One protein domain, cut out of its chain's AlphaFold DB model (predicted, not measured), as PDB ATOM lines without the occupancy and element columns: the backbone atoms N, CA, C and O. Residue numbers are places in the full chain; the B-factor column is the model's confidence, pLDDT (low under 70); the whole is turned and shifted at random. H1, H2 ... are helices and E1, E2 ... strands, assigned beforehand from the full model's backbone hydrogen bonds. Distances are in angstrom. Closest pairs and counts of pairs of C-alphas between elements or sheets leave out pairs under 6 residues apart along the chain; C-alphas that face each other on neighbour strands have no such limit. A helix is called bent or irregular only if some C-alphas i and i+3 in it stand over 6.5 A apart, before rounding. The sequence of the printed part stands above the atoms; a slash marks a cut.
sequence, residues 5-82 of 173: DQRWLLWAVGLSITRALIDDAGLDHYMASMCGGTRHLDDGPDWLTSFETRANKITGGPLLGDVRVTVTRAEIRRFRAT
ATOM      1  N   ASP A   5     270.100 266.832 358.870       95.25
ATOM      2  CA  ASP A   5     270.455 266.715 357.445       95.25
ATOM      3  C   ASP A   5     271.716 265.861 357.220       95.25
ATOM      4  O   ASP A   5     271.790 265.090 356.266       95.25
ATOM      5  N   GLN A   6     272.714 265.965 358.104       96.62
ATOM      6  CA  GLN A   6     273.925 265.142 358.026       96.62
ATOM      7  C   GLN A   6     273.630 263.665 358.308       96.62
ATOM      8  O   GLN A   6     274.213 262.795 357.663       96.62
ATOM      9  N   ARG A   7     272.722 263.364 359.244       96.12
ATOM     10  CA  ARG A   7     272.296 261.986 359.531       96.12
ATOM     11  C   ARG A   7     271.503 261.398 358.368       96.12
ATOM     12  O   ARG A   7     271.791 260.275 357.967       96.12
ATOM     13  N   TRP A   8     270.615 262.183 357.757       95.50
ATOM     14  CA  TRP A   8     269.932 261.801 356.519       95.50
ATOM     15  C   TRP A   8     270.898 261.572 355.358       95.50
ATOM     16  O   TRP A   8     270.736 260.597 354.634       95.50
ATOM     17  N   LEU A   9     271.946 262.391 355.211       96.25
ATOM     18  CA  LEU A   9     272.994 262.136 354.219       96.25
ATOM     19  C   LEU A   9     273.696 260.794 354.465       96.25
ATOM     20  O   LEU A   9     273.865 260.018 353.529       96.25
ATOM     21  N   LEU A  10     274.082 260.485 355.706       95.94
ATOM     22  CA  LEU A  10     274.702 259.190 356.010       95.94
ATOM     23  C   LEU A  10     273.732 258.014 355.813       95.94
ATOM     24  O   LEU A  10     274.156 256.955 355.358       95.94
ATOM     25  N   TRP A  11     272.437 258.201 356.074       95.31
ATOM     26  CA  TRP A  11     271.410 257.201 355.769       95.31
ATOM     27  C   TRP A  11     271.248 257.001 354.260       95.31
ATOM     28  O   TRP A  11     271.192 255.868 353.779       95.31
ATOM     29  N   ALA A  12     271.280 258.090 353.489       93.69
ATOM     30  CA  ALA A  12     271.241 258.050 352.035       93.69
ATOM     31  C   ALA A  12     272.466 257.374 351.428       93.69
ATOM     32  O   ALA A  12     272.331 256.807 350.356       93.69
ATOM     33  N   VAL A  13     273.631 257.376 352.074       93.62
ATOM     34  CA  VAL A  13     274.777 256.552 351.644       93.62
ATOM     35  C   VAL A  13     274.439 255.060 351.776       93.62
ATOM     36  O   VAL A  13     274.687 254.267 350.859       93.62
ATOM     37  N   GLY A  14     273.756 254.688 352.860       89.31
ATOM     38  CA  GLY A  14     273.316 253.327 353.157       89.31
ATOM     39  C   GLY A  14     274.434 252.463 353.738       89.31
ATOM     40  O   GLY A  14     275.385 252.969 354.327       89.31
ATOM     41  N   LEU A  15     274.336 251.146 353.544       88.25
ATOM     42  CA  LEU A  15     275.206 250.153 354.197       88.25
ATOM     43  C   LEU A  15     276.707 250.305 353.889       88.25
ATOM     44  O   LEU A  15     277.554 249.792 354.613       88.25
ATOM     45  N   SER A  16     277.080 251.046 352.844       87.19
ATOM     46  CA  SER A  16     278.491 251.323 352.557       87.19
ATOM     47  C   SER A  16     279.175 252.171 353.639       87.19
ATOM     48  O   SER A  16     280.396 252.088 353.768       87.19
ATOM     49  N   ILE A  17     278.429 252.933 354.453       91.88
ATOM     50  CA  ILE A  17     279.005 253.727 355.552       91.88
ATOM     51  C   ILE A  17     279.277 252.907 356.820       91.88
ATOM     52  O   ILE A  17     280.040 253.347 357.678       91.88
ATOM     53  N   THR A  18     278.702 251.711 356.954       92.75
ATOM     54  CA  THR A  18     278.736 250.908 358.186       92.75
ATOM     55  C   THR A  18     280.148 250.696 358.723       92.75
ATOM     56  O   THR A  18     280.440 251.034 359.870       92.75
ATOM     57  N   ARG A  19     281.079 250.233 357.879       93.12
ATOM     58  CA  ARG A  19     282.479 250.027 358.290       93.12
ATOM     59  C   ARG A  19     283.184 251.318 358.694       93.12
ATOM     60  O   ARG A  19     284.029 251.294 359.583       93.12
ATOM     61  N   ALA A  20     282.812 252.450 358.099       94.88
ATOM     62  CA  ALA A  20     283.349 253.755 358.475       94.88
ATOM     63  C   ALA A  20     282.917 254.198 359.884       94.88
ATOM     64  O   ALA A  20     283.617 254.983 360.530       94.88
ATOM     65  N   LEU A  21     281.786 253.681 360.373       96.12
ATOM     66  CA  LEU A  21     281.316 253.872 361.744       96.12
ATOM     67  C   LEU A  21     281.935 252.868 362.727       96.12
ATOM     68  O   LEU A  21     281.926 253.125 363.925       96.12
ATOM     69  N   ILE A  22     282.513 251.761 362.254       96.00
ATOM     70  CA  ILE A  22     283.150 250.748 363.108       96.00
ATOM     71  C   ILE A  22     284.573 251.163 363.495       96.00
ATOM     72  O   ILE A  22     284.907 251.181 364.684       96.00
ATOM     73  N   ASP A  23     285.410 251.502 362.512       95.00
ATOM     74  CA  ASP A  23     286.826 251.799 362.732       95.00
ATOM     75  C   ASP A  23     287.422 252.759 361.686       95.00
ATOM     76  O   ASP A  23     286.748 253.256 360.780       95.00
ATOM     77  N   ASP A  24     288.689 253.127 361.886       95.75
ATOM     78  CA  ASP A  24     289.385 254.074 361.015       95.75
ATOM     79  C   ASP A  24     289.765 253.469 359.661       95.75
ATOM     80  O   ASP A  24     289.755 254.196 358.672       95.75
ATOM     81  N   ALA A  25     290.029 252.161 359.592       95.19
ATOM     82  CA  ALA A  25     290.381 251.487 358.347       95.19
ATOM     83  C   ALA A  25     289.178 251.423 357.391       95.19
ATOM     84  O   ALA A  25     289.311 251.687 356.196       95.19
ATOM     85  N   GLY A  26     287.985 251.152 357.922       94.69
ATOM     86  CA  GLY A  26     286.728 251.229 357.192       94.69
ATOM     87  C   GLY A  26     286.429 252.646 356.708       94.69
ATOM     88  O   GLY A  26     285.990 252.833 355.573       94.69
ATOM     89  N   LEU A  27     286.729 253.658 357.528       95.56
ATOM     90  CA  LEU A  27     286.567 255.061 357.144       95.56
ATOM     91  C   LEU A  27     287.547 255.470 356.038       95.56
ATOM     92  O   LEU A  27     287.149 256.157 355.099       95.56
ATOM     93  N   ASP A  28     288.804 255.039 356.128       95.19
ATOM     94  CA  ASP A  28     289.810 255.226 355.082       95.19
ATOM     95  C   ASP A  28     289.359 254.618 353.757       95.19
ATOM     96  O   ASP A  28     289.336 255.299 352.730       95.19
ATOM     97  N   HIS A  29     288.945 253.352 353.799       93.69
ATOM     98  CA  HIS A  29     288.479 252.633 352.624       93.69
ATOM     99  C   HIS A  29     287.275 253.324 351.977       93.69
ATOM    100  O   HIS A  29     287.269 253.562 350.768       93.69
ATOM    101  N   TYR A  30     286.281 253.716 352.778       94.88
ATOM    102  CA  TYR A  30     285.102 254.410 352.271       94.88
ATOM    103  C   TYR A  30     285.469 255.753 351.622       94.88
ATOM    104  O   TYR A  30     285.033 256.039 350.507       94.88
ATOM    105  N   MET A  31     286.314 256.563 352.268       94.62
ATOM    106  CA  MET A  31     286.730 257.868 351.731       94.62
ATOM    107  C   MET A  31     287.537 257.750 350.432       94.62
ATOM    108  O   MET A  31     287.481 258.656 349.600       94.62
ATOM    109  N   ALA A  32     288.252 256.640 350.239       93.56
ATOM    110  CA  ALA A  32     288.986 256.343 349.013       93.56
ATOM    111  C   ALA A  32     288.097 255.821 347.870       93.56
ATOM    112  O   ALA A  32     288.499 255.904 346.712       93.56
ATOM    113  N   SER A  33     286.896 255.309 348.167       89.25
ATOM    114  CA  SER A  33     286.007 254.706 347.159       89.25
ATOM    115  C   SER A  33     285.505 255.691 346.100       89.25
ATOM    116  O   SER A  33     285.098 255.272 345.020       89.25
ATOM    117  N   MET A  34     285.499 256.989 346.424       88.81
ATOM    118  CA  MET A  34     284.901 258.051 345.610       88.81
ATOM    119  C   MET A  34     283.459 257.744 345.165       88.81
ATOM    120  O   MET A  34     283.020 258.162 344.093       88.81
ATOM    121  N   CYS A  35     282.721 256.968 345.965       89.69
ATOM    122  CA  CYS A  35     281.388 256.517 345.597       89.69
ATOM    123  C   CYS A  35     280.388 257.680 345.560       89.69
ATOM    124  O   CYS A  35     280.449 258.598 346.378       89.69
ATOM    125  N   GLY A  36     279.404 257.592 344.677       90.94
ATOM    126  CA  GLY A  36     278.303 258.543 344.599       90.94
ATOM    127  C   GLY A  36     277.177 257.996 343.737       90.94
ATOM    128  O   GLY A  36     277.320 256.945 343.108       90.94
ATOM    129  N   GLY A  37     276.054 258.699 343.718       90.69
ATOM    130  CA  GLY A  37     274.928 258.327 342.875       90.69
ATOM    131  C   GLY A  37     273.649 259.082 343.194       90.69
ATOM    132  O   GLY A  37     273.566 259.857 344.150       90.69
ATOM    133  N   THR A  38     272.637 258.818 342.375       91.94
ATOM    134  CA  THR A  38     271.256 259.215 342.636       91.94
ATOM    135  C   THR A  38     270.681 258.404 343.785       91.94
ATOM    136  O   THR A  38     270.953 257.209 343.920       91.94
ATOM    137  N   ARG A  39     269.868 259.052 344.617       86.94
ATOM    138  CA  ARG A  39     269.132 258.408 345.703       86.94
ATOM    139  C   ARG A  39     267.710 258.930 345.757       86.94
ATOM    140  O   ARG A  39     267.442 260.072 345.419       86.94
ATOM    141  N   HIS A  40     266.814 258.061 346.185       83.62
ATOM    142  CA  HIS A  40     265.482 258.424 346.619       83.62
ATOM    143  C   HIS A  40     265.248 257.681 347.928       83.62
ATOM    144  O   HIS A  40     265.587 256.499 348.030       83.62
ATOM    145  N   LEU A  41     264.776 258.405 348.934       86.12
ATOM    146  CA  LEU A  41     264.432 257.865 350.238       86.12
ATOM    147  C   LEU A  41     262.938 258.096 350.413       86.12
ATOM    148  O   LEU A  41     262.519 259.249 350.421       86.12
ATOM    149  N   ASP A  42     262.164 257.021 350.543       85.69
ATOM    150  CA  ASP A  42     260.700 257.102 350.644       85.69
ATOM    151  C   ASP A  42     260.242 257.914 351.871       85.69
ATOM    152  O   ASP A  42     259.178 258.525 351.871       85.69
ATOM    153  N   ASP A  43     261.063 257.921 352.918       86.50
ATOM    154  CA  ASP A  43     260.843 258.555 354.217       86.50
ATOM    155  C   ASP A  43     261.817 259.708 354.505       86.50
ATOM    156  O   ASP A  43     261.822 260.269 355.600       86.50
ATOM    157  N   GLY A  44     262.677 260.034 353.540       88.44
ATOM    158  CA  GLY A  44     263.723 261.028 353.700       88.44
ATOM    159  C   GLY A  44     263.330 262.406 353.181       88.44
ATOM    160  O   GLY A  44     262.262 262.606 352.608       88.44
ATOM    161  N   PRO A  45     264.213 263.397 353.356       91.94
ATOM    162  CA  PRO A  45     263.965 264.727 352.832       91.94
ATOM    163  C   PRO A  45     263.962 264.751 351.295       91.94
ATOM    164  O   PRO A  45     264.945 264.354 350.669       91.94
ATOM    165  N   ASP A  46     262.930 265.358 350.701       92.06
ATOM    166  CA  ASP A  46     262.746 265.492 349.241       92.06
ATOM    167  C   ASP A  46     263.942 266.113 348.505       92.06
ATOM    168  O   ASP A  46     264.173 265.867 347.320       92.06
ATOM    169  N   TRP A  47     264.718 266.953 349.196       91.94
ATOM    170  CA  TRP A  47     265.878 267.617 348.607       91.94
ATOM    171  C   TRP A  47     267.064 266.668 348.389       91.94
ATOM    172  O   TRP A  47     267.948 266.981 347.589       91.94
ATOM    173  N   LEU A  48     267.125 265.538 349.097       94.69
ATOM    174  CA  LEU A  48     268.261 264.622 349.079       94.69
ATOM    175  C   LEU A  48     268.094 263.590 347.967       94.69
ATOM    176  O   LEU A  48     267.716 262.444 348.201       94.69
ATOM    177  N   THR A  49     268.406 264.010 346.740       95.06
ATOM    178  CA  THR A  49     268.289 263.144 345.555       95.06
ATOM    179  C   THR A  49     269.625 262.651 345.005       95.06
ATOM    180  O   THR A  49     269.662 261.838 344.079       95.06
ATOM    181  N   SER A  50     270.747 263.099 345.572       95.19
ATOM    182  CA  SER A  50     272.078 262.592 345.237       95.19
ATOM    183  C   SER A  50     273.087 262.761 346.372       95.19
ATOM    184  O   SER A  50     272.915 263.592 347.272       95.19
ATOM    185  N   PHE A  51     274.167 261.981 346.302       96.06
ATOM    186  CA  PHE A  51     275.368 262.198 347.102       96.06
ATOM    187  C   PHE A  51     276.640 261.854 346.322       96.06
ATOM    188  O   PHE A  51     276.620 261.070 345.371       96.06
ATOM    189  N   GLU A  52     277.763 262.398 346.778       95.12
ATOM    190  CA  GLU A  52     279.105 262.094 346.280       95.12
ATOM    191  C   GLU A  52     280.088 262.059 347.454       95.12
ATOM    192  O   GLU A  52     280.043 262.908 348.345       95.12
ATOM    193  N   THR A  53     281.003 261.096 347.450       95.56
ATOM    194  CA  THR A  53     282.175 261.074 348.325       95.56
ATOM    195  C   THR A  53     283.380 261.554 347.533       95.56
ATOM    196  O   THR A  53     283.795 260.919 346.570       95.56
ATOM    197  N   ARG A  54     283.990 262.667 347.942       92.62
ATOM    198  CA  ARG A  54     285.192 263.202 347.294       92.62
ATOM    199  C   ARG A  54     286.018 264.014 348.273       92.62
ATOM    200  O   ARG A  54     285.479 264.714 349.121       92.62
ATOM    201  N   ALA A  55     287.344 263.952 348.145       91.06
ATOM    202  CA  ALA A  55     288.273 264.759 348.944       91.06
ATOM    203  C   ALA A  55     288.007 264.682 350.468       91.06
ATOM    204  O   ALA A  55     287.966 265.705 351.151       91.06
ATOM    205  N   ASN A  56     287.832 263.464 351.002       92.50
ATOM    206  CA  ASN A  56     287.585 263.185 352.429       92.50
ATOM    207  C   ASN A  56     286.292 263.789 353.013       92.50
ATOM    208  O   ASN A  56     286.190 264.016 354.226       92.50
ATOM    209  N   LYS A  57     285.295 264.042 352.167       95.75
ATOM    210  CA  LYS A  57     283.958 264.461 352.578       95.75
ATOM    211  C   LYS A  57     282.896 263.784 351.725       95.75
ATOM    212  O   LYS A  57     283.152 263.394 350.590       95.75
ATOM    213  N   ILE A  58     281.711 263.682 352.299       97.12
ATOM    214  CA  ILE A  58     280.484 263.256 351.645       97.12
ATOM    215  C   ILE A  58     279.644 264.511 351.473       97.12
ATOM    216  O   ILE A  58     279.406 265.229 352.443       97.12
ATOM    217  N   THR A  59     279.225 264.801 350.255       97.12
ATOM    218  CA  THR A  59     278.338 265.917 349.931       97.12
ATOM    219  C   THR A  59     277.002 265.374 349.463       97.12
ATOM    220  O   THR A  59     276.968 264.387 348.734       97.12
ATOM    221  N   GLY A  60     275.912 266.009 349.879       96.50
ATOM    222  CA  GLY A  60     274.551 265.626 349.519       96.50
ATOM    223  C   GLY A  60     273.712 266.828 349.119       96.50
ATOM    224  O   GLY A  60     273.936 267.947 349.592       96.50
ATOM    225  N   GLY A  61     272.737 266.590 348.252       94.75
ATOM    226  CA  GLY A  61     271.878 267.634 347.711       94.75
ATOM    227  C   GLY A  61     270.987 267.132 346.574       94.75
ATOM    228  O   GLY A  61     270.920 265.920 346.331       94.75
ATOM    229  N   PRO A  62     270.310 268.050 345.868       92.94
ATOM    230  CA  PRO A  62     269.595 267.705 344.651       92.94
ATOM    231  C   PRO A  62     270.563 267.172 343.583       92.94
ATOM    232  O   PRO A  62     271.703 267.619 343.509       92.94
ATOM    233  N   LEU A  63     270.112 266.245 342.731       88.69
ATOM    234  CA  LEU A  63     270.909 265.722 341.610       88.69
ATOM    235  C   LEU A  63     271.395 266.840 340.678       88.69
ATOM    236  O   LEU A  63     272.519 266.812 340.185       88.69
ATOM    237  N   LEU A  64     270.516 267.808 340.428       86.38
ATOM    238  CA  LEU A  64     270.798 269.004 339.653       86.38
ATOM    239  C   LEU A  64     270.667 270.204 340.590       86.38
ATOM    240  O   LEU A  64     269.556 270.640 340.891       86.38
ATOM    241  N   GLY A  65     271.793 270.707 341.081       85.56
ATOM    242  CA  GLY A  65     271.835 271.885 341.942       85.56
ATOM    243  C   GLY A  65     273.064 271.919 342.840       85.56
ATOM    244  O   GLY A  65     274.010 271.151 342.661       85.56
ATOM    245  N   ASP A  66     273.038 272.837 343.801       91.12
ATOM    246  CA  ASP A  66     274.146 273.056 344.722       91.12
ATOM    247  C   ASP A  66     274.168 272.036 345.865       91.12
ATOM    248  O   ASP A  66     273.138 271.525 346.317       91.12
ATOM    249  N   VAL A  67     275.372 271.784 346.384       93.19
ATOM    250  CA  VAL A  67     275.571 270.991 347.602       93.19
ATOM    251  C   VAL A  67     274.822 271.649 348.756       93.19
ATOM    252  O   VAL A  67     275.085 272.798 349.104       93.19
ATOM    253  N   ARG A  68     273.932 270.888 349.394       95.75
ATOM    254  CA  ARG A  68     273.147 271.358 350.538       95.75
ATOM    255  C   ARG A  68     273.779 270.982 351.870       95.75
ATOM    256  O   ARG A  68     273.793 271.784 352.797       95.75
ATOM    257  N   VAL A  69     274.310 269.767 351.967       97.12
ATOM    258  CA  VAL A  69     274.908 269.249 353.198       97.12
ATOM    259  C   VAL A  69     276.255 268.608 352.910       97.12
ATOM    260  O   VAL A  69     276.487 268.027 351.851       97.12
ATOM    261  N   THR A  70     277.169 268.731 353.864       97.69
ATOM    262  CA  THR A  70     278.478 268.085 353.824       97.69
ATOM    263  C   THR A  70     278.730 267.378 355.147       97.69
ATOM    264  O   THR A  70     278.458 267.930 356.214       97.69
ATOM    265  N   VAL A  71     279.274 266.166 355.072       98.00
ATOM    266  CA  VAL A  71     279.816 265.421 356.205       98.00
ATOM    267  C   VAL A  71     281.280 265.119 355.929       98.00
ATOM    268  O   VAL A  71     281.634 264.403 354.994       98.00
ATOM    269  N   THR A  72     282.160 265.672 356.745       97.31
ATOM    270  CA  THR A  72     283.601 265.448 356.663       97.31
ATOM    271  C   THR A  72     284.010 264.164 357.373       97.31
ATOM    272  O   THR A  72     283.376 263.698 358.322       97.31
ATOM    273  N   ARG A  73     285.174 263.634 356.991       96.31
ATOM    274  CA  ARG A  73     285.839 262.548 357.719       96.31
ATOM    275  C   ARG A  73     285.971 262.817 359.225       96.31
ATOM    276  O   ARG A  73     285.774 261.916 360.039       96.31
ATOM    277  N   ALA A  74     286.318 264.046 359.609       96.00
ATOM    278  CA  ALA A  74     286.471 264.425 361.013       96.00
ATOM    279  C   ALA A  74     285.130 264.415 361.764       96.00
ATOM    280  O   ALA A  74     285.081 264.056 362.939       96.00
ATOM    281  N   GLU A  75     284.031 264.785 361.106       97.44
ATOM    282  CA  GLU A  75     282.685 264.677 361.676       97.44
ATOM    283  C   GLU A  75     282.261 263.227 361.876       97.44
ATOM    284  O   GLU A  75     281.759 262.919 362.951       97.44
ATOM    285  N   ILE A  76     282.552 262.330 360.928       96.56
ATOM    286  CA  ILE A  76     282.273 260.892 361.087       96.56
ATOM    287  C   ILE A  76     283.052 260.314 362.270       96.56
ATOM    288  O   ILE A  76     282.467 259.649 363.120       96.56
ATOM    289  N   ARG A  77     284.347 260.634 362.404       95.44
ATOM    290  CA  ARG A  77     285.150 260.208 363.568       95.44
ATOM    291  C   ARG A  77     284.570 260.707 364.889       95.44
ATOM    292  O   ARG A  77     284.472 259.941 365.845       95.44
ATOM    293  N   ARG A  78     284.187 261.985 364.947       96.31
ATOM    294  CA  ARG A  78     283.567 262.573 366.146       96.31
ATOM    295  C   ARG A  78     282.218 261.930 366.449       96.31
ATOM    296  O   ARG A  78     281.921 261.697 367.611       96.31
ATOM    297  N   PHE A  79     281.419 261.639 365.428       96.12
ATOM    298  CA  PHE A  79     280.130 260.976 365.580       96.12
ATOM    299  C   PHE A  79     280.277 259.536 366.070       96.12
ATOM    300  O   PHE A  79     279.582 259.147 367.001       96.12
ATOM    301  N   ARG A  80     281.241 258.779 365.537       94.94
ATOM    302  CA  ARG A  80     281.546 257.421 366.002       94.94
ATOM    303  C   ARG A  80     281.778 257.362 367.511       94.94
ATOM    304  O   ARG A  80     281.276 256.462 368.168       94.94
ATOM    305  N   ALA A  81     282.493 258.340 368.069       94.19
ATOM    306  CA  ALA A  81     282.751 258.418 369.510       94.19
ATOM    307  C   ALA A  81     281.488 258.659 370.363       94.19
ATOM    308  O   ALA A  81     281.545 258.516 371.579       94.19
ATOM    309  N   THR A  82     280.367 259.034 369.740       94.81
ATOM    310  CA  THR A  82     279.072 259.248 370.403       94.81
ATOM    311  C   THR A  82     278.101 258.079 370.238       94.81
ATOM    312  O   THR A  82     277.020 258.122 370.815       94.81
TER     313      THR A  82
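What this domain is: This is residues 5 to 82 of the 173 residues of an uncharacterized protein of Mycolicibacter virginiensis (UniProt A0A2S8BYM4). A four-stranded antiparallel sheet, E1 to E4, has one helix, H1, crossing one of its faces, while H2, H3 and H4 form a cluster of crossed helices towards the end of the sheet where E4 leads straight into H4. The link between E1 and E2, residues 39 to 49, loops out at the other end of the strands. The 78 printed residues hold four named helices and four named strands, in the order H1 H2 H3 E1 E2 E3 E4 H4, and the sheet's order is E1 E2 E3 E4; the class is mixed, helices and strands. The whole is compact, with a radius of gyration of the C-alphas of 11.7 A and spans of 32 by 23 by 18 A.

How they stand to each other: The strands E1 (residues 36 to 38), E2 (50 to 54), E3 (57 to 61) and E4 (69 to 72) form a meander, each the antiparallel neighbour of the one before, and each such pair is a hairpin. N 37 and O 51 are 2.9 A apart between E1 and E2, N 52 and O 59 are 2.9 A apart between E2 and E3, and N 58 and O 71 are 2.8 A apart between E3 and E4, each within hydrogen-bond range. H1 (residues 5 to 13) is on the sheet at a height of 7.9 A and runs across the strands, at 81 degrees to E3 on the local plane. It lies over E3 and only just over E4, on which 3 of its C-alphas fall; the closest C-alphas of H1 and E3 are those of Leu 9 and Gly 60, 6.1 A apart. H2 (residues 15 to 22) is close to H1 but not clearly touching it, the closest C-alphas, of Leu 10 and Ile 17, being 7.0 A apart. H2 and H3 (residues 24 to 32) form a helical hairpin and touch, closest at the C-alphas of Ala 20 and Leu 27, 3.7 A apart; their tilt of 38 degrees is only just steep. H4 (residues 73 to 80) touches H2 about perpendicular, at 74 degrees, with the C-alphas of Leu 21 and Arg 80 closest at 5.5 A. H3 and H4 only just touch, with 3 pairs of C-alphas within 8 A, the closest being those of Leu 27 and Arg 73, 7.5 A apart. H3 only grazes the sheet with residues 30 to 32, and H4 with residues 73 to 78; H1 is apart from both helices. In H1, H3 and H4 every O i to N i+4 pair is within hydrogen-bond range; in H2 2 of 4 are.

Where its parts are: E3 is 13.4 A from first to last C-alpha, E2 13.3 A, E4 10.1 A and E1 7.3 A. H1 begins at C-alpha 5 (270.455, 266.715, 357.445) and is 12.5 A long; H3 is 12.2 A, H2 12.0 A and H4 10.6 A. H2 is irregular, with C-alphas 16 and 19 7.1 A apart. E2 begins at C-alpha 50 (272.078, 262.592, 345.237), and H4 ends at C-alpha 80 (281.546, 257.421, 366.002).

The domain as a whole: The two C-alphas farthest apart, of Leu 64 and Ala 81, are 33.9 A apart. The printed part has no cut; the link from E1 to E2 is long, with 11 residues. The mean pLDDT of the printed part is 93.4, and no printed residue is under 70.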